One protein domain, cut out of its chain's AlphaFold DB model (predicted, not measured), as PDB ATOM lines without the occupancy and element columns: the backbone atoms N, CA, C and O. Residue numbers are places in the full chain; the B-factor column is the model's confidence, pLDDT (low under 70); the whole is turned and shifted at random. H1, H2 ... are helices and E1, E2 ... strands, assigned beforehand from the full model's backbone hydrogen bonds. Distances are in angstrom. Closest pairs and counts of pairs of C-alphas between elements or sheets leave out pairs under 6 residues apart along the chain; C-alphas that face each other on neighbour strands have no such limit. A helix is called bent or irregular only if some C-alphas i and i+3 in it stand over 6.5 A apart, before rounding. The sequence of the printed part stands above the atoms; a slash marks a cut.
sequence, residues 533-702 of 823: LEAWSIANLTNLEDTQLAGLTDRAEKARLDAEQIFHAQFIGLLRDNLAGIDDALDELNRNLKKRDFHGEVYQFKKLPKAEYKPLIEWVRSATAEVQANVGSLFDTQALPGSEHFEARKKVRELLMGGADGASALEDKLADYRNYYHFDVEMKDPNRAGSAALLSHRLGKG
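AT A GLANCE: This is residues 533 to 702 of the 823 residues of an uncharacterized protein of Thiobacillus denitrificans (UniProt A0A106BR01). One very long helix, H1, bent near its start, makes the long axis; its residues 533 to 560 stick out as a free arm, and the smaller parts gather along the rest of it. A ribbon of two antiparallel strands, E1 and E2, runs beside its last turns, with E1 the nearer strand, while H2 and H5 pack on its residues 572 to 582, H3 packs on H2 and H4 on H3. The short H6 sits by E2 on the ribbon's side away from H1. The printed part has 170 residues with six named helices and two named strands, in the order H1 E1 H2 H3 H4 H5 E2 H6, mostly helix. It is extended, with a radius of gyration of the C-alphas of 25.3 A and spans of 96 by 34 by 28 A.

IN THESE COORDINATES: H1, residues 533 to 593, was assigned as one helix by its hydrogen bonds but is bent: C-alphas 546 and 549 are 6.7 A apart. Its arm H1a, residues 533 to 546, starts with C-alpha 533 at (-35.137, -25.368, 32.212) and is 20.0 A long. Arm H1b, residues 549 to 593, is 65.4 A long and ends with C-alpha 593 at (-9.437, -9.808, -48.578). E1 is residues 602 to 609, 22.3 A. H2 is residues 614 to 622, H3 residues 646 to 656, H4 residues 659 to 670, 15.6 A, and H5 residues 673 to 676. E2 is residues 677 to 684, 21.1 A. H6, residues 695 to 698, ends with C-alpha 698 at (-27.863, -10.318, -53.372).

HOW THE PARTS SIT: H1a and H1b stand at a shallow tilt of 33 degrees, only just short of steep. The closest C-alphas of H1b and E1, Asn 590 and Gln 604, are 5.8 A apart. E1 and E2 are antiparallel at 153 degrees; N 604 and O 682 are 2.8 A apart, within hydrogen-bond range. H1b, with residues 572 to 576 alone, touches H2 about perpendicular at 83 degrees, C-alphas 576 and 620 being closest at 5.9 A. With residues 575 to 582 alone it touches H5, closest at C-alphas 579 and 673, 7.0 A. H2 touches H3, C-alphas 616 and 648 at 4.8 A. H4, with residues 662 to 666 alone, touches H3, C-alphas 655 and 662 at 5.8 A, at a steep tilt of 59 degrees, opposite ways. H1b and H3 are apart. The closest C-alphas of E2 and H6, Val 681 and Leu 695, are 5.4 A apart. Every O i to N i+4 pair is within hydrogen-bond range in H1a, H2 and H3, with 40 of 41 in H1b and 7 of 8 in H4; H5 and H6 are too short for one.

THE WHOLE: The two farthest C-alphas, Leu 533 and Asn 687, are 97.0 A apart. The printed part has no cut. The link from H2 to H3, 23 residues, is long. Mean pLDDT of the printed part is 73.0; 60 residues are under 70, among them 623 to 648 and 654 to 671.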
ATOM      1  N   LEU A 533     -35.408 -24.973  33.595       84.19
ATOM      2  CA  LEU A 533     -35.137 -25.368  32.212       84.19
ATOM      3  C   LEU A 533     -35.864 -24.468  31.202       84.19
ATOM      4  O   LEU A 533     -35.283 -24.109  30.177       84.19
ATOM      5  N   GLU A 534     -37.103 -24.068  31.495       84.69
ATOM      6  CA  GLU A 534     -37.863 -23.115  30.677       84.69
ATOM      7  C   GLU A 534     -37.152 -21.755  30.609       84.69
ATOM      8  O   GLU A 534     -36.867 -21.257  29.518       84.69
ATOM      9  N   ALA A 535     -36.788 -21.191  31.765       85.88
ATOM     10  CA  ALA A 535     -36.103 -19.902  31.839       85.88
ATOM     11  C   ALA A 535     -34.761 -19.911  31.090       85.88
ATOM     12  O   ALA A 535     -34.436 -18.963  30.370       85.88
ATOM     13  N   TRP A 536     -33.995 -20.998  31.217       87.81
ATOM     14  CA  TRP A 536     -32.745 -21.174  30.483       87.81
ATOM     15  C   TRP A 536     -32.960 -21.261  28.971       87.81
ATOM     16  O   TRP A 536     -32.223 -20.633  28.214       87.81
ATOM     17  N   SER A 537     -33.984 -21.996  28.532       86.56
ATOM     18  CA  SER A 537     -34.290 -22.175  27.107       86.56
ATOM     19  C   SER A 537     -34.641 -20.849  26.441       86.56
ATOM     20  O   SER A 537     -34.113 -20.545  25.374       86.56
ATOM     21  N   ILE A 538     -35.468 -20.031  27.102       89.31
ATOM     22  CA  ILE A 538     -35.829 -18.690  26.628       89.31
ATOM     23  C   ILE A 538     -34.577 -17.813  26.527       89.31
ATOM     24  O   ILE A 538     -34.321 -17.227  25.480       89.31
ATOM     25  N   ALA A 539     -33.755 -17.771  27.580       87.00
ATOM     26  CA  ALA A 539     -32.544 -16.953  27.591       87.00
ATOM     27  C   ALA A 539     -31.530 -17.368  26.508       87.00
ATOM     28  O   ALA A 539     -30.916 -16.512  25.869       87.00
ATOM     29  N   ASN A 540     -31.356 -18.674  26.286       85.25
ATOM     30  CA  ASN A 540     -30.451 -19.198  25.267       85.25
ATOM     31  C   ASN A 540     -30.964 -18.916  23.846       85.25
ATOM     32  O   ASN A 540     -30.173 -18.545  22.981       85.25
ATOM     33  N   LEU A 541     -32.276 -19.040  23.615       86.50
ATOM     34  CA  LEU A 541     -32.892 -18.717  22.329       86.50
ATOM     35  C   LEU A 541     -32.686 -17.241  21.973       86.50
ATOM     36  O   LEU A 541     -32.167 -16.945  20.901       86.50
ATOM     37  N   THR A 542     -32.987 -16.332  22.905       87.00
ATOM     38  CA  THR A 542     -32.787 -14.890  22.699       87.00
ATOM     39  C   THR A 542     -31.324 -14.556  22.397       87.00
ATOM     40  O   THR A 542     -31.039 -13.782  21.492       87.00
ATOM     41  N   ASN A 543     -30.365 -15.184  23.086       84.81
ATOM     42  CA  ASN A 543     -28.938 -14.974  22.809       84.81
ATOM     43  C   ASN A 543     -28.537 -15.442  21.396       84.81
ATOM     44  O   ASN A 543     -27.794 -14.754  20.687       84.81
ATOM     45  N   LEU A 544     -29.031 -16.605  20.967       82.62
ATOM     46  CA  LEU A 544     -28.755 -17.132  19.631       82.62
ATOM     47  C   LEU A 544     -29.316 -16.216  18.540       82.62
ATOM     48  O   LEU A 544     -28.596 -15.924  17.582       82.62
ATOM     49  N   GLU A 545     -30.553 -15.747  18.705       82.69
ATOM     50  CA  GLU A 545     -31.223 -14.831  17.777       82.69
ATOM     51  C   GLU A 545     -30.509 -13.474  17.699       82.69
ATOM     52  O   GLU A 545     -30.093 -13.062  16.612       82.69
ATOM     53  N   ASP A 546     -30.284 -12.827  18.843       80.19
ATOM     54  CA  ASP A 546     -29.813 -11.439  18.891       80.19
ATOM     55  C   ASP A 546     -28.313 -11.290  18.604       80.19
ATOM     56  O   ASP A 546     -27.876 -10.262  18.083       80.19
ATOM     57  N   THR A 547     -27.497 -12.296  18.935       76.25
ATOM     58  CA  THR A 547     -26.030 -12.157  18.906       76.25
ATOM     59  C   THR A 547     -25.369 -12.995  17.818       76.25
ATOM     60  O   THR A 547     -24.558 -12.482  17.044       76.25
ATOM     61  N   GLN A 548     -25.668 -14.296  17.754       70.88
ATOM     62  CA  GLN A 548     -24.940 -15.213  16.867       70.88
ATOM     63  C   GLN A 548     -25.533 -15.254  15.459       70.88
ATOM     64  O   GLN A 548     -24.792 -15.139  14.481       70.88
ATOM     65  N   LEU A 549     -26.857 -15.387  15.347       79.25
ATOM     66  CA  LEU A 549     -27.543 -15.474  14.060       79.25
ATOM     67  C   LEU A 549     -27.517 -14.144  13.316       79.25
ATOM     68  O   LEU A 549     -27.222 -14.148  12.123       79.25
ATOM     69  N   ALA A 550     -27.726 -13.017  14.001       77.88
ATOM     70  CA  ALA A 550     -27.620 -11.694  13.386       77.88
ATOM     71  C   ALA A 550     -26.240 -11.478  12.731       77.88
ATOM     72  O   ALA A 550     -26.145 -11.206  11.535       77.88
ATOM     73  N   GLY A 551     -25.153 -11.733  13.472       80.25
ATOM     74  CA  GLY A 551     -23.794 -11.584  12.945       80.25
ATOM     75  C   GLY A 551     -23.440 -12.573  11.825       80.25
ATOM     76  O   GLY A 551     -22.675 -12.232  10.922       80.25
ATOM     77  N   LEU A 552     -23.974 -13.800  11.861       81.31
ATOM     78  CA  LEU A 552     -23.802 -14.770  10.771       81.31
ATOM     79  C   LEU A 552     -24.601 -14.380   9.527       81.31
ATOM     80  O   LEU A 552     -24.091 -14.543   8.421       81.31
ATOM     81  N   THR A 553     -25.798 -13.826   9.704       80.94
ATOM     82  CA  THR A 553     -26.650 -13.339   8.612       80.94
ATOM     83  C   THR A 553     -25.980 -12.172   7.897       80.94
ATOM     84  O   THR A 553     -25.841 -12.207   6.679       80.94
ATOM     85  N   ASP A 554     -25.436 -11.207   8.643       84.06
ATOM     86  CA  ASP A 554     -24.689 -10.082   8.065       84.06
ATOM     87  C   ASP A 554     -23.451 -10.548   7.287       84.06
ATOM     88  O   ASP A 554     -23.138 -10.037   6.210       84.06
ATOM     89  N   ARG A 555     -22.728 -11.546   7.813       81.62
ATOM     90  CA  ARG A 555     -21.578 -12.137   7.112       81.62
ATOM     91  C   ARG A 555     -22.000 -12.887   5.857       81.62
ATOM     92  O   ARG A 555     -21.281 -12.810   4.865       81.62
ATOM     93  N   ALA A 556     -23.117 -13.606   5.904       81.00
ATOM     94  CA  ALA A 556     -23.657 -14.317   4.755       81.00
ATOM     95  C   ALA A 556     -24.100 -13.335   3.663       81.00
ATOM     96  O   ALA A 556     -23.732 -13.524   2.508       81.00
ATOM     97  N   GLU A 557     -24.790 -12.250   4.024       82.94
ATOM     98  CA  GLU A 557     -25.160 -11.185   3.085       82.94
ATOM     99  C   GLU A 557     -23.931 -10.509   2.483       82.94
ATOM    100  O   GLU A 557     -23.849 -10.338   1.268       82.94
ATOM    101  N   LYS A 558     -22.920 -10.192   3.297       82.81
ATOM    102  CA  LYS A 558     -21.671  -9.626   2.782       82.81
ATOM    103  C   LYS A 558     -20.955 -10.587   1.832       82.81
ATOM    104  O   LYS A 558     -20.535 -10.175   0.758       82.81
ATOM    105  N   ALA A 559     -20.852 -11.865   2.197       79.50
ATOM    106  CA  ALA A 559     -20.243 -12.883   1.346       79.50
ATOM    107  C   ALA A 559     -21.019 -13.075   0.034       79.50
ATOM    108  O   ALA A 559     -20.401 -13.253  -1.014       79.50
ATOM    109  N   ARG A 560     -22.356 -12.995   0.075       80.75
ATOM    110  CA  ARG A 560     -23.210 -13.007  -1.117       80.75
ATOM    111  C   ARG A 560     -22.901 -11.811  -2.017       80.75
ATOM    112  O   ARG A 560     -22.636 -12.013  -3.196       80.75
ATOM    113  N   LEU A 561     -22.880 -10.594  -1.472       77.12
ATOM    114  CA  LEU A 561     -22.572  -9.375  -2.231       77.12
ATOM    115  C   LEU A 561     -21.167  -9.417  -2.850       77.12
ATOM    116  O   LEU A 561     -21.009  -9.091  -4.026       77.12
ATOM    117  N   ASP A 562     -20.165  -9.863  -2.091       75.69
ATOM    118  CA  ASP A 562     -18.790 -10.007  -2.576       75.69
ATOM    119  C   ASP A 562     -18.716 -11.045  -3.714       75.69
ATOM    120  O   ASP A 562     -18.110 -10.794  -4.758       75.69
ATOM    121  N   ALA A 563     -19.383 -12.196  -3.558       73.50
ATOM    122  CA  ALA A 563     -19.448 -13.231  -4.589       73.50
ATOM    123  C   ALA A 563     -20.156 -12.739  -5.862       73.50
ATOM    124  O   ALA A 563     -19.691 -13.015  -6.968       73.50
ATOM    125  N   GLU A 564     -21.241 -11.975  -5.722       74.00
ATOM    126  CA  GLU A 564     -21.959 -11.376  -6.848       74.00
ATOM    127  C   GLU A 564     -21.090 -10.384  -7.619       74.00
ATOM    128  O   GLU A 564     -21.072 -10.420  -8.850       74.00
ATOM    129  N   GLN A 565     -20.340  -9.527  -6.920       72.06
ATOM    130  CA  GLN A 565     -19.415  -8.584  -7.552       72.06
ATOM    131  C   GLN A 565     -18.288  -9.304  -8.302       72.06
ATOM    132  O   GLN A 565     -17.975  -8.940  -9.437       72.06
ATOM    133  N   ILE A 566     -17.705 -10.348  -7.701       73.81
ATOM    134  CA  ILE A 566     -16.648 -11.149  -8.331       73.81
ATOM    135  C   ILE A 566     -17.182 -11.859  -9.575       73.81
ATOM    136  O   ILE A 566     -16.585 -11.740 -10.647       73.81
ATOM    137  N   PHE A 567     -18.316 -12.555  -9.453       75.19
ATOM    138  CA  PHE A 567     -18.955 -13.247 -10.571       75.19
ATOM    139  C   PHE A 567     -19.250 -12.275 -11.712       75.19
ATOM    140  O   PHE A 567     -18.942 -12.549 -12.870       75.19
ATOM    141  N   HIS A 568     -19.787 -11.105 -11.382       72.56
ATOM    142  CA  HIS A 568     -20.106 -10.073 -12.350       72.56
ATOM    143  C   HIS A 568     -18.880  -9.559 -13.109       72.56
ATOM    144  O   HIS A 568     -18.898  -9.483 -14.340       72.56
ATOM    145  N   ALA A 569     -17.803  -9.241 -12.388       72.25
ATOM    146  CA  ALA A 569     -16.560  -8.770 -12.984       72.25
ATOM    147  C   ALA A 569     -15.923  -9.839 -13.886       72.25
ATOM    148  O   ALA A 569     -15.480  -9.525 -14.993       72.25
ATOM    149  N   GLN A 570     -15.923 -11.100 -13.443       77.25
ATOM    150  CA  GLN A 570     -15.406 -12.229 -14.221       77.25
ATOM    151  C   GLN A 570     -16.250 -12.499 -15.470       77.25
ATOM    152  O   GLN A 570     -15.694 -12.685 -16.550       77.25
ATOM    153  N   PHE A 571     -17.579 -12.463 -15.349       77.88
ATOM    154  CA  PHE A 571     -18.500 -12.676 -16.464       77.88
ATOM    155  C   PHE A 571     -18.339 -11.611 -17.556       77.88
ATOM    156  O   PHE A 571     -18.199 -11.946 -18.733       77.88
ATOM    157  N   ILE A 572     -18.299 -10.327 -17.174       78.44
ATOM    158  CA  ILE A 572     -18.069  -9.227 -18.123       78.44
ATOM    159  C   ILE A 572     -16.680  -9.340 -18.755       78.44
ATOM    160  O   ILE A 572     -16.555  -9.159 -19.965       78.44
ATOM    161  N   GLY A 573     -15.652  -9.653 -17.959       79.44
ATOM    162  CA  GLY A 573     -14.287  -9.841 -18.452       79.44
ATOM    163  C   GLY A 573     -14.212 -10.924 -19.525       79.44
ATOM    164  O   GLY A 573     -13.766 -10.653 -20.636       79.44
ATOM    165  N   LEU A 574     -14.753 -12.110 -19.235       82.50
ATOM    166  CA  LEU A 574     -14.761 -13.237 -20.166       82.50
ATOM    167  C   LEU A 574     -15.523 -12.919 -21.458       82.50
ATOM    168  O   LEU A 574     -15.036 -13.200 -22.552       82.50
ATOM    169  N   LEU A 575     -16.713 -12.314 -21.356       82.81
ATOM    170  CA  LEU A 575     -17.473 -11.919 -22.542       82.81
ATOM    171  C   LEU A 575     -16.726 -10.879 -23.372       82.81
ATOM    172  O   LEU A 575     -16.704 -10.992 -24.593       82.81
ATOM    173  N   ARG A 576     -16.102  -9.885 -22.739       84.19
ATOM    174  CA  ARG A 576     -15.324  -8.865 -23.447       84.19
ATOM    175  C   ARG A 576     -14.170  -9.491 -24.220       84.19
ATOM    176  O   ARG A 576     -14.008  -9.175 -25.396       84.19
ATOM    177  N   ASP A 577     -13.416 -10.379 -23.585       83.38
ATOM    178  CA  ASP A 577     -12.251 -11.019 -24.194       83.38
ATOM    179  C   ASP A 577     -12.678 -11.927 -25.366       83.38
ATOM    180  O   ASP A 577     -12.087 -11.879 -26.444       83.38
ATOM    181  N   ASN A 578     -13.794 -12.651 -25.228       85.31
ATOM    182  CA  ASN A 578     -14.379 -13.436 -26.321       85.31
ATOM    183  C   ASN A 578     -14.892 -12.561 -27.480       85.31
ATOM    184  O   ASN A 578     -14.696 -12.891 -28.652       85.31
ATOM    185  N   LEU A 579     -15.545 -11.433 -27.178       86.75
ATOM    186  CA  LEU A 579     -16.010 -10.477 -28.188       86.75
ATOM    187  C   LEU A 579     -14.844  -9.829 -28.944       86.75
ATOM    188  O   LEU A 579     -14.953  -9.659 -30.161       86.75
ATOM    189  N   ALA A 580     -13.752  -9.517 -28.241       86.00
ATOM    190  CA  ALA A 580     -12.505  -9.049 -28.834       86.00
ATOM    191  C   ALA A 580     -11.891 -10.123 -29.745       86.00
ATOM    192  O   ALA A 580     -11.546  -9.823 -30.882       86.00
ATOM    193  N   GLY A 581     -11.901 -11.394 -29.329       85.19
ATOM    194  CA  GLY A 581     -11.471 -12.508 -30.179       85.19
ATOM    195  C   GLY A 581     -12.258 -12.630 -31.494       85.19
ATOM    196  O   GLY A 581     -11.677 -12.966 -32.525       85.19
ATOM    197  N   ILE A 582     -13.565 -12.312 -31.510       86.94
ATOM    198  CA  ILE A 582     -14.328 -12.212 -32.775       86.94
ATOM    199  C   ILE A 582     -13.799 -11.069 -33.641       86.94
ATOM    200  O   ILE A 582     -13.703 -11.232 -34.857       86.94
ATOM    201  N   ASP A 583     -13.556  -9.898 -33.044       87.12
ATOM    202  CA  ASP A 583     -13.023  -8.741 -33.770       87.12
ATOM    203  C   ASP A 583     -11.670  -9.090 -34.416       87.12
ATOM    204  O   ASP A 583     -11.522  -8.915 -35.625       87.12
ATOM    205  N   ASP A 584     -10.761  -9.725 -33.671       85.00
ATOM    206  CA  ASP A 584      -9.446 -10.148 -34.170       85.00
ATOM    207  C   ASP A 584      -9.544 -11.176 -35.310       85.00
ATOM    208  O   ASP A 584      -8.861 -11.048 -36.332       85.00
ATOM    209  N   ALA A 585     -10.426 -12.175 -35.176       83.00
ATOM    210  CA  ALA A 585     -10.647 -13.197 -36.201       83.00
ATOM    211  C   ALA A 585     -11.267 -12.612 -37.483       83.00
ATOM    212  O   ALA A 585     -10.889 -12.984 -38.597       83.00
ATOM    213  N   LEU A 586     -12.207 -11.672 -37.352       86.00
ATOM    214  CA  LEU A 586     -12.763 -10.956 -38.502       86.00
ATOM    215  C   LEU A 586     -11.722 -10.068 -39.168       86.00
ATOM    216  O   LEU A 586     -11.685  -9.985 -40.397       86.00
ATOM    217  N   ASP A 587     -10.879  -9.407 -38.380       84.88
ATOM    218  CA  ASP A 587      -9.782  -8.616 -38.910       84.88
ATOM    219  C   ASP A 587      -8.784  -9.494 -39.662       84.88
ATOM    220  O   ASP A 587      -8.324  -9.086 -40.726       84.88
ATOM    221  N   GLU A 588      -8.508 -10.711 -39.196       80.50
ATOM    222  CA  GLU A 588      -7.684 -11.693 -39.910       80.50
ATOM    223  C   GLU A 588      -8.276 -12.117 -41.253       80.50
ATOM    224  O   GLU A 588      -7.608 -11.994 -42.284       80.50
ATOM    225  N   LEU A 589      -9.548 -12.521 -41.273       82.25
ATOM    226  CA  LEU A 589     -10.244 -12.859 -42.517       82.25
ATOM    227  C   LEU A 589     -10.237 -11.679 -43.499       82.25
ATOM    228  O   LEU A 589      -9.976 -11.844 -44.691       82.25
ATOM    229  N   ASN A 590     -10.464 -10.467 -42.993       83.44
ATOM    230  CA  ASN A 590     -10.493  -9.258 -43.807       83.44
ATOM    231  C   ASN A 590      -9.102  -8.796 -44.258       83.44
ATOM    232  O   ASN A 590      -8.994  -8.200 -45.329       83.44
ATOM    233  N   ARG A 591      -8.024  -9.061 -43.505       78.75
ATOM    234  CA  ARG A 591      -6.642  -8.784 -43.951       78.75
ATOM    235  C   ARG A 591      -6.344  -9.509 -45.261       78.75
ATOM    236  O   ARG A 591      -5.790  -8.894 -46.172       78.75
ATOM    237  N   ASN A 592      -6.790 -10.758 -45.378       71.25
ATOM    238  CA  ASN A 592      -6.608 -11.564 -46.582       71.25
ATOM    239  C   ASN A 592      -7.442 -11.070 -47.774       71.25
ATOM    240  O   ASN A 592      -7.052 -11.324 -48.909       71.25
ATOM    241  N   LEU A 593      -8.527 -10.319 -47.541       75.50
ATOM    242  CA  LEU A 593      -9.437  -9.808 -48.578       75.50
ATOM    243  C   LEU A 593      -9.173  -8.357 -49.021       75.50
ATOM    244  O   LEU A 593      -9.424  -8.014 -50.171       75.50
ATOM    245  N   LYS A 594      -8.641  -7.497 -48.142       67.44
ATOM    246  CA  LYS A 594      -8.546  -6.028 -48.331       67.44
ATOM    247  C   LYS A 594      -7.815  -5.540 -49.592       67.44
ATOM    248  O   LYS A 594      -7.990  -4.383 -49.958       67.44
ATOM    249  N   LYS A 595      -6.961  -6.359 -50.212       64.06
ATOM    250  CA  LYS A 595      -6.083  -5.961 -51.333       64.06
ATOM    251  C   LYS A 595      -6.381  -6.697 -52.643       64.06
ATOM    252  O   LYS A 595      -5.553  -6.659 -53.546       64.06
ATOM    253  N   ARG A 596      -7.497  -7.420 -52.718       66.25
ATOM    254  CA  ARG A 596      -7.815  -8.292 -53.853       66.25
ATOM    255  C   ARG A 596      -9.168  -7.898 -54.398       66.25
ATOM    256  O   ARG A 596     -10.167  -7.987 -53.685       66.25
ATOM    257  N   ASP A 597      -9.178  -7.431 -55.631       65.75
ATOM    258  CA  ASP A 597     -10.406  -7.278 -56.379       65.75
ATOM    259  C   ASP A 597     -10.845  -8.645 -56.908       65.75
ATOM    260  O   ASP A 597     -10.042  -9.511 -57.253       65.75
ATOM    261  N   PHE A 598     -12.150  -8.854 -56.925       67.06
ATOM    262  CA  PHE A 598     -12.762  -9.994 -57.573       67.06
ATOM    263  C   PHE A 598     -13.853  -9.433 -58.479       67.06
ATOM    264  O   PHE A 598     -14.858  -8.916 -57.991       67.06
ATOM    265  N   HIS A 599     -13.618  -9.458 -59.793       66.06
ATOM    266  CA  HIS A 599     -14.504  -8.847 -60.794       66.06
ATOM    267  C   HIS A 599     -14.869  -7.377 -60.506       66.06
ATOM    268  O   HIS A 599     -16.014  -6.965 -60.676       66.06
ATOM    269  N   GLY A 600     -13.902  -6.572 -60.053       65.88
ATOM    270  CA  GLY A 600     -14.142  -5.161 -59.738       65.88
ATOM    271  C   GLY A 600     -14.926  -4.918 -58.442       65.88
ATOM    272  O   GLY A 600     -15.310  -3.785 -58.179       65.88
ATOM    273  N   GLU A 601     -15.142  -5.939 -57.605       73.75
ATOM    274  CA  GLU A 601     -15.731  -5.804 -56.270       73.75
ATOM    275  C   GLU A 601     -14.744  -6.254 -55.181       73.75
ATOM    276  O   GLU A 601     -13.986  -7.211 -55.342       73.75
ATOM    277  N   VAL A 602     -14.763  -5.563 -54.041       79.25
ATOM    278  CA  VAL A 602     -13.996  -5.891 -52.835       79.25
ATOM    279  C   VAL A 602     -14.936  -6.475 -51.791       79.25
ATOM    280  O   VAL A 602     -16.024  -5.947 -51.541       79.25
ATOM    281  N   TYR A 603     -14.486  -7.553 -51.157       80.19
ATOM    282  CA  TYR A 603     -15.264  -8.335 -50.206       80.19
ATOM    283  C   TYR A 603     -14.782  -8.076 -48.779       80.19
ATOM    284  O   TYR A 603     -13.582  -7.998 -48.518       80.19
ATOM    285  N   GLN A 604     -15.716  -7.956 -47.836       85.31
ATOM    286  CA  GLN A 604     -15.412  -7.775 -46.420       85.31
ATOM    287  C   GLN A 604     -16.408  -8.543 -45.550       85.31
ATOM    288  O   GLN A 604     -17.613  -8.314 -45.619       85.31
ATOM    289  N   PHE A 605     -15.916  -9.397 -44.659       87.00
ATOM    290  CA  PHE A 605     -16.731  -9.985 -43.605       87.00
ATOM    291  C   PHE A 605     -17.159  -8.915 -42.601       87.00
ATOM    292  O   PHE A 605     -16.333  -8.186 -42.041       87.00
ATOM    293  N   LYS A 606     -18.464  -8.852 -42.345       87.44
ATOM    294  CA  LYS A 606     -19.084  -7.980 -41.353       87.44
ATOM    295  C   LYS A 606     -19.838  -8.796 -40.317       87.44
ATOM    296  O   LYS A 606     -20.505  -9.775 -40.636       87.44
ATOM    297  N   LYS A 607     -19.791  -8.324 -39.072       89.81
ATOM    298  CA  LYS A 607     -20.705  -8.755 -38.014       89.81
ATOM    299  C   LYS A 607     -21.756  -7.687 -37.752       89.81
ATOM    300  O   LYS A 607     -21.438  -6.507 -37.613       89.81
ATOM    301  N   LEU A 608     -23.006  -8.112 -37.655       88.19
ATOM    302  CA  LEU A 608     -24.160  -7.278 -37.352       88.19
ATOM    303  C   LEU A 608     -24.747  -7.746 -36.015       88.19
ATOM    304  O   LEU A 608     -25.107  -8.917 -35.902       88.19
ATOM    305  N   PRO A 609     -24.820  -6.896 -34.978       87.75
ATOM    306  CA  PRO A 609     -25.372  -7.308 -33.691       87.75
ATOM    307  C   PRO A 609     -26.861  -7.634 -33.845       87.75
ATOM    308  O   PRO A 609     -27.623  -6.836 -34.395       87.75
ATOM    309  N   LYS A 610     -27.292  -8.795 -33.346       87.19
ATOM    310  CA  LYS A 610     -28.720  -9.129 -33.299       87.19
ATOM    311  C   LYS A 610     -29.423  -8.209 -32.299       87.19
ATOM    312  O   LYS A 610     -28.891  -7.937 -31.223       87.19
ATOM    313  N   ALA A 611     -30.637  -7.766 -32.631       83.44
ATOM    314  CA  ALA A 611     -31.389  -6.804 -31.820       83.44
ATOM    315  C   ALA A 611     -31.586  -7.261 -30.362       83.44
ATOM    316  O   ALA A 611     -31.474  -6.442 -29.455       83.44
ATOM    317  N   GLU A 612     -31.796  -8.563 -30.140       80.19
ATOM    318  CA  GLU A 612     -31.960  -9.154 -28.803       80.19
ATOM    319  C   GLU A 612     -30.719  -8.992 -27.908       80.19
ATOM    320  O   GLU A 612     -30.851  -8.761 -26.710       80.19
ATOM    321  N   TYR A 613     -29.515  -9.074 -28.481       81.81
ATOM    322  CA  TYR A 613     -28.253  -9.057 -27.730       81.81
ATOM    323  C   TYR A 613     -27.543  -7.702 -27.770       81.81
ATOM    324  O   TYR A 613     -26.535  -7.513 -27.093       81.81
ATOM    325  N   LYS A 614     -28.061  -6.733 -28.531       83.25
ATOM    326  CA  LYS A 614     -27.472  -5.395 -28.655       83.25
ATOM    327  C   LYS A 614     -27.257  -4.698 -27.296       83.25
ATOM    328  O   LYS A 614     -26.140  -4.227 -27.088       83.25
ATOM    329  N   PRO A 615     -28.215  -4.706 -26.342       81.00
ATOM    330  CA  PRO A 615     -27.998  -4.101 -25.024       81.00
ATOM    331  C   PRO A 615     -26.875  -4.776 -24.223       81.00
ATOM    332  O   PRO A 615     -26.126  -4.098 -23.525       81.00
ATOM    333  N   LEU A 616     -26.738  -6.103 -24.339       79.75
ATOM    334  CA  LEU A 616     -25.678  -6.888 -23.694       79.75
ATOM    335  C   LEU A 616     -24.305  -6.567 -24.298       79.75
ATOM    336  O   LEU A 616     -23.349  -6.338 -23.566       79.75
ATOM    337  N   ILE A 617     -24.212  -6.495 -25.628       82.50
ATOM    338  CA  ILE A 617     -22.974  -6.139 -26.336       82.50
ATOM    339  C   ILE A 617     -22.531  -4.717 -25.974       82.50
ATOM    340  O   ILE A 617     -21.352  -4.490 -25.708       82.50
ATOM    341  N   GLU A 618     -23.456  -3.756 -25.982       82.50
ATOM    342  CA  GLU A 618     -23.165  -2.362 -25.627       82.50
ATOM    343  C   GLU A 618     -22.710  -2.244 -24.175       82.50
ATOM    344  O   GLU A 618     -21.764  -1.514 -23.902       82.50
ATOM    345  N   TRP A 619     -23.316  -3.017 -23.273       77.81
ATOM    346  CA  TRP A 619     -22.916  -3.080 -21.872       77.81
ATOM    347  C   TRP A 619     -21.515  -3.652 -21.650       77.81
ATOM    348  O   TRP A 619     -20.716  -3.086 -20.909       77.81
ATOM    349  N   VAL A 620     -21.179  -4.751 -22.323       79.94
ATOM    350  CA  VAL A 620     -19.836  -5.342 -22.232       79.94
ATOM    351  C   VAL A 620     -18.779  -4.403 -22.832       79.94
ATOM    352  O   VAL A 620     -17.655  -4.344 -22.342       79.94
ATOM    353  N   ARG A 621     -19.135  -3.636 -23.873       76.81
ATOM    354  CA  ARG A 621     -18.239  -2.658 -24.513       76.81
ATOM    355  C   ARG A 621     -18.085  -1.356 -23.727       76.81
ATOM    356  O   ARG A 621     -17.015  -0.759 -23.790       76.81
ATOM    357  N   SER A 622     -19.121  -0.904 -23.019       71.94
ATOM    358  CA  SER A 622     -19.066   0.295 -22.170       71.94
ATOM    359  C   SER A 622     -18.346   0.047 -20.843       71.94
ATOM    360  O   SER A 622     -17.870   0.997 -20.223       71.94
ATOM    361  N   ALA A 623     -18.224  -1.214 -20.417       64.25
ATOM    362  CA  ALA A 623     -17.484  -1.618 -19.228       64.25
ATOM    363  C   ALA A 623     -15.958  -1.455 -19.416       64.25
ATOM    364  O   ALA A 623     -15.215  -2.414 -19.644       64.25
ATOM    365  N   THR A 624     -15.466  -0.218 -19.325       57.38
ATOM    366  CA  THR A 624     -14.034   0.104 -19.253       57.38
ATOM    367  C   THR A 624     -13.434  -0.279 -17.895       57.38
ATOM    368  O   THR A 624     -14.136  -0.416 -16.891       57.38
ATOM    369  N   ALA A 625     -12.104  -0.430 -17.850       52.31
ATOM    370  CA  ALA A 625     -11.347  -0.793 -16.644       52.31
ATOM    371  C   ALA A 625     -11.568   0.161 -15.447       52.31
ATOM    372  O   ALA A 625     -11.383  -0.244 -14.304       52.31
ATOM    373  N   GLU A 626     -12.010   1.399 -15.687       46.50
ATOM    374  CA  GLU A 626     -12.309   2.393 -14.643       46.50
ATOM    375  C   GLU A 626     -13.717   2.239 -14.033       46.50
ATOM    376  O   GLU A 626     -13.959   2.692 -12.916       46.50
ATOM    377  N   VAL A 627     -14.647   1.559 -14.716       51.91
ATOM    378  CA  VAL A 627     -16.064   1.448 -14.309       51.91
ATOM    379  C   VAL A 627     -16.337   0.197 -13.461       51.91
ATOM    380  O   VAL A 627     -17.359   0.132 -12.781       51.91
ATOM    381  N   GLN A 628     -15.394  -0.751 -13.386       50.66
ATOM    382  CA  GLN A 628     -15.505  -1.968 -12.561       50.66
ATOM    383  C   GLN A 628     -15.748  -1.693 -11.065       50.66
ATOM    384  O   GLN A 628     -16.308  -2.543 -10.379       50.66
ATOM    385  N   ALA A 629     -15.396  -0.504 -10.566       45.31
ATOM    386  CA  ALA A 629     -15.613  -0.116  -9.172       45.31
ATOM    387  C   ALA A 629     -17.055   0.332  -8.849       45.31
ATOM    388  O   ALA A 629     -17.395   0.431  -7.674       45.31
ATOM    389  N   ASN A 630     -17.901   0.610  -9.854       47.75
ATOM    390  CA  ASN A 630     -19.237   1.198  -9.656       47.75
ATOM    391  C   ASN A 630     -20.376   0.425 -10.348       47.75
ATOM    392  O   ASN A 630     -21.512   0.901 -10.420       47.75
ATOM    393  N   VAL A 631     -20.103  -0.776 -10.864       52.16
ATOM    394  CA  VAL A 631     -21.137  -1.617 -11.476       52.16
ATOM    395  C   VAL A 631     -21.907  -2.315 -10.353       52.16
ATOM    396  O   VAL A 631     -21.452  -3.323  -9.822       52.16
ATOM    397  N   GLY A 632     -23.046  -1.740  -9.947       56.38
ATOM    398  CA  GLY A 632     -23.909  -2.298  -8.892       56.38
ATOM    399  C   GLY A 632     -24.261  -3.784  -9.084       56.38
ATOM    400  O   GLY A 632     -24.078  -4.332 -10.174       56.38
ATOM    401  N   SER A 633     -24.786  -4.430  -8.034       58.72
ATOM    402  CA  SER A 633     -25.031  -5.879  -8.034       58.72
ATOM    403  C   SER A 633     -25.960  -6.320  -9.182       58.72
ATOM    404  O   SER A 633     -26.956  -5.664  -9.502       58.72
ATOM    405  N   LEU A 634     -25.641  -7.464  -9.799       58.25
ATOM    406  CA  LEU A 634     -26.481  -8.153 -10.790       58.25
ATOM    407  C   LEU A 634     -27.879  -8.508 -10.249       58.25
ATOM    408  O   LEU A 634     -28.851  -8.577 -11.013       58.25
ATOM    409  N   PHE A 635     -27.974  -8.715  -8.935       58.06
ATOM    410  CA  PHE A 635     -29.168  -9.192  -8.240       58.06
ATOM    411  C   PHE A 635     -29.864  -8.106  -7.418       58.06
ATOM    412  O   PHE A 635     -30.858  -8.397  -6.754       58.06
ATOM    413  N   ASP A 636     -29.413  -6.850  -7.502       59.56
ATOM    414  CA  ASP A 636     -30.107  -5.736  -6.861       59.56
ATOM    415  C   ASP A 636     -31.476  -5.512  -7.524       59.56
ATOM    416  O   ASP A 636     -31.609  -4.942  -8.612       59.56
ATOM    417  N   THR A 637     -32.531  -5.955  -6.843       49.53
ATOM    418  CA  THR A 637     -33.934  -5.785  -7.251       49.53
ATOM    419  C   THR A 637     -34.396  -4.326  -7.229       49.53
ATOM    420  O   THR A 637     -35.500  -4.033  -7.681       49.53
ATOM    421  N   GLN A 638     -33.568  -3.406  -6.721       48.44
ATOM    422  CA  GLN A 638     -33.855  -1.971  -6.634       48.44
ATOM    423  C   GLN A 638     -33.352  -1.152  -7.832       48.44
ATOM    424  O   GLN A 638     -33.530   0.068  -7.845       48.44
ATOM    425  N   ALA A 639     -32.745  -1.775  -8.850       52.75
ATOM    426  CA  ALA A 639     -32.378  -1.056 -10.067       52.75
ATOM    427  C   ALA A 639     -33.643  -0.462 -10.717       52.75
ATOM    428  O   ALA A 639     -34.491  -1.191 -11.230       52.75
ATOM    429  N   LEU A 640     -33.787   0.867 -10.668       53.84
ATOM    430  CA  LEU A 640     -34.931   1.556 -11.263       53.84
ATOM    431  C   LEU A 640     -35.004   1.258 -12.775       53.84
ATOM    432  O   LEU A 640     -33.958   1.258 -13.444       53.84
ATOM    433  N   PRO A 641     -36.215   1.055 -13.334       52.91
ATOM    434  CA  PRO A 641     -36.421   1.039 -14.777       52.91
ATOM    435  C   PRO A 641     -35.851   2.330 -15.385       52.91
ATOM    436  O   PRO A 641     -36.280   3.423 -15.022       52.91
ATOM    437  N   GLY A 642     -34.853   2.206 -16.265       55.69
ATOM    438  CA  GLY A 642     -34.130   3.344 -16.857       55.69
ATOM    439  C   GLY A 642     -32.694   3.553 -16.358       55.69
ATOM    440  O   GLY A 642     -32.018   4.455 -16.846       55.69
ATOM    441  N   SER A 643     -32.203   2.728 -15.427       63.59
ATOM    442  CA  SER A 643     -30.774   2.686 -15.078       63.59
ATOM    443  C   SER A 643     -29.902   2.201 -16.249       63.59
ATOM    444  O   SER A 643     -30.347   1.435 -17.112       63.59
ATOM    445  N   GLU A 644     -28.648   2.656 -16.292       60.69
ATOM    446  CA  GLU A 644     -27.702   2.298 -17.351       60.69
ATOM    447  C   GLU A 644     -27.517   0.769 -17.406       60.69
ATOM    448  O   GLU A 644     -27.202   0.120 -16.405       60.69
ATOM    449  N   HIS A 645     -27.761   0.181 -18.582       66.88
ATOM    450  CA  HIS A 645     -27.707  -1.266 -18.831       66.88
ATOM    451  C   HIS A 645     -28.736  -2.130 -18.069       66.88
ATOM    452  O   HIS A 645     -28.555  -3.346 -17.960       66.88
ATOM    453  N   PHE A 646     -29.849  -1.544 -17.604       67.50
ATOM    454  CA  PHE A 646     -30.945  -2.258 -16.927       67.50
ATOM    455  C   PHE A 646     -31.443  -3.490 -17.698       67.50
ATOM    456  O   PHE A 646     -31.518  -4.581 -17.138       67.50
ATOM    457  N   GLU A 647     -31.728  -3.338 -18.995       68.25
ATOM    458  CA  GLU A 647     -32.231  -4.432 -19.840       68.25
ATOM    459  C   GLU A 647     -31.205  -5.562 -20.011       68.25
ATOM    460  O   GLU A 647     -31.570  -6.737 -20.018       68.25
ATOM    461  N   ALA A 648     -29.908  -5.234 -20.070       69.50
ATOM    462  CA  ALA A 648     -28.846  -6.234 -20.148       69.50
ATOM    463  C   ALA A 648     -28.749  -7.049 -18.848       69.50
ATOM    464  O   ALA A 648     -28.760  -8.280 -18.887       69.50
ATOM    465  N   ARG A 649     -28.744  -6.376 -17.687       71.81
ATOM    466  CA  ARG A 649     -28.718  -7.038 -16.369       71.81
ATOM    467  C   ARG A 649     -29.971  -7.871 -16.126       71.81
ATOM    468  O   ARG A 649     -29.881  -8.987 -15.624       71.81
ATOM    469  N   LYS A 650     -31.137  -7.347 -16.512       72.69
ATOM    470  CA  LYS A 650     -32.420  -8.048 -16.425       72.69
ATOM    471  C   LYS A 650     -32.402  -9.332 -17.248       72.69
ATOM    472  O   LYS A 650     -32.745 -10.376 -16.710       72.69
ATOM    473  N   LYS A 651     -31.934  -9.279 -18.498       71.50
ATOM    474  CA  LYS A 651     -31.846 -10.454 -19.374       71.50
ATOM    475  C   LYS A 651     -30.891 -11.519 -18.826       71.50
ATOM    476  O   LYS A 651     -31.248 -12.692 -18.810       71.50
ATOM    477  N   VAL A 652     -29.712 -11.124 -18.337       71.19
ATOM    478  CA  VAL A 652     -28.753 -12.050 -17.700       71.19
ATOM    479  C   VAL A 652     -29.366 -12.692 -16.454       71.19
ATOM    480  O   VAL A 652     -29.292 -13.905 -16.285       71.19
ATOM    481  N   ARG A 653     -30.044 -11.905 -15.615       70.19
ATOM    482  CA  ARG A 653     -30.713 -12.400 -14.408       70.19
ATOM    483  C   ARG A 653     -31.881 -13.339 -14.721       70.19
ATOM    484  O   ARG A 653     -32.002 -14.374 -14.083       70.19
ATOM    485  N   GLU A 654     -32.727 -13.012 -15.694       69.12
ATOM    486  CA  GLU A 654     -33.827 -13.884 -16.138       69.12
ATOM    487  C   GLU A 654     -33.315 -15.238 -16.640       69.12
ATOM    488  O   GLU A 654     -33.925 -16.265 -16.356       69.12
ATOM    489  N   LEU A 655     -32.171 -15.250 -17.328       65.00
ATOM    490  CA  LEU A 655     -31.537 -16.481 -17.796       65.00
ATOM    491  C   LEU A 655     -30.915 -17.290 -16.647       65.00
ATOM    492  O   LEU A 655     -31.032 -18.510 -16.638       65.00
ATOM    493  N   LEU A 656     -30.334 -16.627 -15.639       64.38
ATOM    494  CA  LEU A 656     -29.795 -17.276 -14.436       64.38
ATOM    495  C   LEU A 656     -30.888 -17.836 -13.505       64.38
ATOM    496  O   LEU A 656     -30.685 -18.865 -12.869       64.38
ATOM    497  N   MET A 657     -32.048 -17.176 -13.412       64.31
ATOM    498  CA  MET A 657     -33.142 -17.555 -12.501       64.31
ATOM    499  C   MET A 657     -34.137 -18.567 -13.101       64.31
ATOM    500  O   MET A 657     -35.096 -18.946 -12.431       64.31
ATOM    501  N   GLY A 658     -33.932 -19.027 -14.339       56.75
ATOM    502  CA  GLY A 658     -34.848 -19.905 -15.084       56.75
ATOM    503  C   GLY A 658     -34.969 -21.366 -14.610       56.75
ATOM    504  O   GLY A 658     -35.465 -22.198 -15.365       56.75
ATOM    505  N   GLY A 659     -34.538 -21.712 -13.393       54.66
ATOM    506  CA  GLY A 659     -34.607 -23.080 -12.854       54.66
ATOM    507  C   GLY A 659     -33.658 -24.078 -13.540       54.66
ATOM    508  O   GLY A 659     -32.719 -23.679 -14.223       54.66
ATOM    509  N   ALA A 660     -33.893 -25.384 -13.350       49.28
ATOM    510  CA  ALA A 660     -33.020 -26.468 -13.834       49.28
ATOM    511  C   ALA A 660     -32.804 -26.476 -15.366       49.28
ATOM    512  O   ALA A 660     -31.734 -26.865 -15.823       49.28
ATOM    513  N   ASP A 661     -33.766 -25.964 -16.139       52.78
ATOM    514  CA  ASP A 661     -33.645 -25.780 -17.595       52.78
ATOM    515  C   ASP A 661     -32.956 -24.449 -17.977       52.78
ATOM    516  O   ASP A 661     -32.433 -24.301 -19.082       52.78
ATOM    517  N   GLY A 662     -32.921 -23.473 -17.062       49.47
ATOM    518  CA  GLY A 662     -32.305 -22.158 -17.254       49.47
ATOM    519  C   GLY A 662     -30.778 -22.196 -17.287       49.47
ATOM    520  O   GLY A 662     -30.179 -21.498 -18.098       49.47
ATOM    521  N   ALA A 663     -30.147 -23.061 -16.485       50.00
ATOM    522  CA  ALA A 663     -28.694 -23.255 -16.511       50.00
ATOM    523  C   ALA A 663     -28.217 -23.868 -17.843       50.00
ATOM    524  O   ALA A 663     -27.278 -23.357 -18.447       50.00
ATOM    525  N   SER A 664     -28.928 -24.878 -18.360       51.22
ATOM    526  CA  SER A 664     -28.641 -25.471 -19.678       51.22
ATOM    527  C   SER A 664     -28.907 -24.479 -20.817       51.22
ATOM    528  O   SER A 664     -28.115 -24.371 -21.747       51.22
ATOM    529  N   ALA A 665     -29.986 -23.691 -20.739       51.78
ATOM    530  CA  ALA A 665     -30.282 -22.668 -21.745       51.78
ATOM    531  C   ALA A 665     -29.292 -21.485 -21.717       51.78
ATOM    532  O   ALA A 665     -29.043 -20.872 -22.760       51.78
ATOM    533  N   LEU A 666     -28.738 -21.157 -20.545       53.16
ATOM    534  CA  LEU A 666     -27.661 -20.185 -20.363       53.16
ATOM    535  C   LEU A 666     -26.365 -20.679 -21.019       53.16
ATOM    536  O   LEU A 666     -25.749 -19.931 -21.780       53.16
ATOM    537  N   GLU A 667     -25.992 -21.934 -20.760       56.00
ATOM    538  CA  GLU A 667     -24.833 -22.588 -21.374       56.00
ATOM    539  C   GLU A 667     -24.977 -22.653 -22.902       56.00
ATOM    540  O   GLU A 667     -24.073 -22.235 -23.619       56.00
ATOM    541  N   ASP A 668     -26.140 -23.033 -23.431       59.50
ATOM    542  CA  ASP A 668     -26.307 -23.193 -24.880       59.50
ATOM    543  C   ASP A 668     -26.411 -21.860 -25.649       59.50
ATOM    544  O   ASP A 668     -25.951 -21.756 -26.791       59.50
ATOM    545  N   LYS A 669     -27.033 -20.818 -25.068       62.53
ATOM    546  CA  LYS A 669     -27.330 -19.562 -25.792       62.53
ATOM    547  C   LYS A 669     -26.433 -18.380 -25.437       62.53
ATOM    548  O   LYS A 669     -26.234 -17.530 -26.305       62.53
ATOM    549  N   LEU A 670     -25.940 -18.286 -24.198       63.34
ATOM    550  CA  LEU A 670     -25.058 -17.196 -23.754       63.34
ATOM    551  C   LEU A 670     -23.581 -17.611 -23.640       63.34
ATOM    552  O   LEU A 670     -22.719 -16.735 -23.692       63.34
ATOM    553  N   ALA A 671     -23.240 -18.902 -23.521       66.38
ATOM    554  CA  ALA A 671     -21.824 -19.288 -23.574       66.38
ATOM    555  C   ALA A 671     -21.258 -19.146 -24.997       66.38
ATOM    556  O   ALA A 671     -20.105 -18.749 -25.175       66.38
ATOM    557  N   ASP A 672     -22.079 -19.399 -26.022       78.50
ATOM    558  CA  ASP A 672     -21.681 -19.189 -27.411       78.50
ATOM    559  C   ASP A 672     -21.930 -17.742 -27.869       78.50
ATOM    560  O   ASP A 672     -22.940 -17.398 -28.492       78.50
ATOM    561  N   TYR A 673     -20.946 -16.890 -27.596       82.12
ATOM    562  CA  TYR A 673     -20.882 -15.483 -27.997       82.12
ATOM    563  C   TYR A 673     -20.999 -15.255 -29.518       82.12
ATOM    564  O   TYR A 673     -21.320 -14.144 -29.955       82.12
ATOM    565  N   ARG A 674     -20.809 -16.289 -30.354       84.00
ATOM    566  CA  ARG A 674     -21.027 -16.198 -31.810       84.00
ATOM    567  C   ARG A 674     -22.500 -15.978 -32.140       84.00
ATOM    568  O   ARG A 674     -22.814 -15.300 -33.117       84.00
ATOM    569  N   ASN A 675     -23.411 -16.463 -31.294       83.25
ATOM    570  CA  ASN A 675     -24.849 -16.296 -31.487       83.25
ATOM    571  C   ASN A 675     -25.317 -14.845 -31.351       83.25
ATOM    572  O   ASN A 675     -26.431 -14.537 -31.785       83.25
ATOM    573  N   TYR A 676     -24.492 -13.949 -30.800       86.25
ATOM    574  CA  TYR A 676     -24.855 -12.548 -30.573       86.25
ATOM    575  C   TYR A 676     -24.848 -11.721 -31.859       86.25
ATOM    576  O   TYR A 676     -25.478 -10.661 -31.932       86.25
ATOM    577  N   TYR A 677     -24.173 -12.224 -32.891       88.19
ATOM    578  CA  TYR A 677     -24.033 -11.558 -34.174       88.19
ATOM    579  C   TYR A 677     -24.666 -12.370 -35.301       88.19
ATOM    580  O   TYR A 677     -24.822 -13.589 -35.241       88.19
ATOM    581  N   HIS A 678     -25.045 -11.657 -36.349       87.94
ATOM    582  CA  HIS A 678     -25.225 -12.196 -37.681       87.94
ATOM    583  C   HIS A 678     -23.973 -11.856 -38.492       87.94
ATOM    584  O   HIS A 678     -23.586 -10.689 -38.564       87.94
ATOM    585  N   PHE A 679     -23.319 -12.871 -39.046       87.25
ATOM    586  CA  PHE A 679     -22.146 -12.695 -39.897       87.25
ATOM    587  C   PHE A 679     -22.582 -12.708 -41.354       87.25
ATOM    588  O   PHE A 679     -23.347 -13.580 -41.758       87.25
ATOM    589  N   ASP A 680     -22.093 -11.746 -42.122       86.25
ATOM    590  CA  ASP A 680     -22.412 -11.595 -43.537       86.25
ATOM    591  C   ASP A 680     -21.186 -11.060 -44.291       86.25
ATOM    592  O   ASP A 680     -20.234 -10.565 -43.681       86.25
ATOM    593  N   VAL A 681     -21.198 -11.156 -45.617       84.38
ATOM    594  CA  VAL A 681     -20.139 -10.625 -46.480       84.38
ATOM    595  C   VAL A 681     -20.676  -9.398 -47.199       84.38
ATOM    596  O   VAL A 681     -21.669  -9.460 -47.920       84.38
ATOM    597  N   GLU A 682     -20.032  -8.258 -46.989       85.31
ATOM    598  CA  GLU A 682     -20.301  -7.033 -47.726       85.31
ATOM    599  C   GLU A 682     -19.441  -6.978 -48.985       85.31
ATOM    600  O   GLU A 682     -18.244  -7.258 -48.950       85.31
ATOM    601  N   MET A 683     -20.069  -6.579 -50.082       81.81
ATOM    602  CA  MET A 683     -19.474  -6.431 -51.399       81.81
ATOM    603  C   MET A 683     -19.536  -4.958 -51.788       81.81
ATOM    604  O   MET A 683     -20.597  -4.334 -51.688       81.81
ATOM    605  N   LYS A 684     -18.403  -4.389 -52.195       81.31
ATOM    606  CA  LYS A 684     -18.277  -2.977 -52.569       81.31
ATOM    607  C   LYS A 684     -17.514  -2.841 -53.871       81.31
ATOM    608  O   LYS A 684     -16.393  -3.324 -53.969       81.31
ATOM    609  N   ASP A 685     -18.074  -2.104 -54.813       79.50
ATOM    610  CA  ASP A 685     -17.346  -1.640 -55.989       79.50
ATOM    611  C   ASP A 685     -16.518  -0.395 -55.592       79.50
ATOM    612  O   ASP A 685     -17.109   0.625 -55.205       79.50
ATOM    613  N   PRO A 686     -15.170  -0.456 -55.641       69.12
ATOM    614  CA  PRO A 686     -14.294   0.650 -55.269       69.12
ATOM    615  C   PRO A 686     -14.416   1.854 -56.218       69.12
ATOM    616  O   PRO A 686     -14.098   2.971 -55.810       69.12
ATOM    617  N   ASN A 687     -14.927   1.661 -57.438       71.44
ATOM    618  CA  ASN A 687     -15.115   2.711 -58.440       71.44
ATOM    619  C   ASN A 687     -16.505   3.368 -58.365       71.44
ATOM    620  O   ASN A 687     -16.724   4.427 -58.959       71.44
ATOM    621  N   ARG A 688     -17.446   2.788 -57.606       70.75
ATOM    622  CA  ARG A 688     -18.816   3.299 -57.451       70.75
ATOM    623  C   ARG A 688     -19.163   3.555 -55.985       70.75
ATOM    624  O   ARG A 688     -19.585   2.658 -55.255       70.75
ATOM    625  N   ALA A 689     -19.061   4.814 -55.559       54.56
ATOM    626  CA  ALA A 689     -19.431   5.229 -54.204       54.56
ATOM    627  C   ALA A 689     -20.916   4.922 -53.903       54.56
ATOM    628  O   ALA A 689     -21.809   5.350 -54.631       54.56
ATOM    629  N   GLY A 690     -21.179   4.174 -52.822       62.12
ATOM    630  CA  GLY A 690     -22.533   3.775 -52.397       62.12
ATOM    631  C   GLY A 690     -23.022   2.412 -52.912       62.12
ATOM    632  O   GLY A 690     -24.171   2.061 -52.671       62.12
ATOM    633  N   SER A 691     -22.170   1.627 -53.575       68.69
ATOM    634  CA  SER A 691     -22.475   0.288 -54.114       68.69
ATOM    635  C   SER A 691     -22.527  -0.850 -53.078       68.69
ATOM    636  O   SER A 691     -22.700  -2.006 -53.457       68.69
ATOM    637  N   ALA A 692     -22.369  -0.546 -51.784       75.25
ATOM    638  CA  ALA A 692     -22.260  -1.551 -50.730       75.25
ATOM    639  C   ALA A 692     -23.524  -2.425 -50.652       75.25
ATOM    640  O   ALA A 692     -24.607  -1.946 -50.315       75.25
ATOM    641  N   ALA A 693     -23.370  -3.716 -50.939       79.69
ATOM    642  CA  ALA A 693     -24.436  -4.704 -50.876       79.69
ATOM    643  C   ALA A 693     -24.018  -5.878 -49.986       79.69
ATOM    644  O   ALA A 693     -22.871  -6.312 -50.015       79.69
ATOM    645  N   LEU A 694     -24.957  -6.405 -49.203       81.12
ATOM    646  CA  LEU A 694     -24.748  -7.627 -48.429       81.12
ATOM    647  C   LEU A 694     -25.009  -8.858 -49.299       81.12
ATOM    648  O   LEU A 694     -25.957  -8.870 -50.095       81.12
ATOM    649  N   LEU A 695     -24.205  -9.902 -49.108       76.62
ATOM    650  CA  LEU A 695     -24.336 -11.173 -49.811       76.62
ATOM    651  C   LEU A 695     -25.729 -11.781 -49.599       76.62
ATOM    652  O   LEU A 695     -26.367 -12.189 -50.570       76.62
ATOM    653  N   SER A 696     -26.254 -11.742 -48.371       74.00
ATOM    654  CA  SER A 696     -27.622 -12.184 -48.050       74.00
ATOM    655  C   SER A 696     -28.717 -11.486 -48.875       74.00
ATOM    656  O   SER A 696     -29.690 -12.122 -49.278       74.00
ATOM    657  N   HIS A 697     -28.556 -10.197 -49.188       74.00
ATOM    658  CA  HIS A 697     -29.517  -9.431 -49.988       74.00
ATOM    659  C   HIS A 697     -29.361  -9.686 -51.497       74.00
ATOM    660  O   HIS A 697     -30.351  -9.651 -52.231       74.00
ATOM    661  N   ARG A 698     -28.139  -9.972 -51.967       69.75
ATOM    662  CA  ARG A 698     -27.863 -10.318 -53.372       69.75
ATOM    663  C   ARG A 698     -28.361 -11.730 -53.714       69.75
ATOM    664  O   ARG A 698     -28.999 -11.904 -54.748       69.75
ATOM    665  N   LEU A 699     -28.206 -12.685 -52.789       62.91
ATOM    666  CA  LEU A 699     -28.719 -14.065 -52.868       62.91
ATOM    667  C   LEU A 699     -30.213 -14.183 -53.194       62.91
ATOM    668  O   LEU A 699     -30.625 -15.158 -53.816       62.91
ATOM    669  N   GLY A 700     -31.026 -13.197 -52.811       57.28
ATOM    670  CA  GLY A 700     -32.466 -13.214 -53.063       57.28
ATOM    671  C   GLY A 700     -32.918 -12.688 -54.432       57.28
ATOM    672  O   GLY A 700     -34.114 -12.767 -54.707       57.28
ATOM    673  N   LYS A 701     -32.042 -12.095 -55.264       55.44
ATOM    674  CA  LYS A 701     -32.480 -11.275 -56.419       55.44
ATOM    675  C   LYS A 701     -31.788 -11.496 -57.770       55.44
ATOM    676  O   LYS A 701     -32.251 -10.882 -58.729       55.44
ATOM    677  N   GLY A 702     -30.751 -12.321 -57.911       49.00
ATOM    678  CA  GLY A 702     -30.062 -12.457 -59.206       49.00
ATOM    679  C   GLY A 702     -30.022 -13.872 -59.817       49.00
ATOM    680  O   GLY A 702     -30.507 -14.849 -59.251       49.00
TER     681      GLY A 702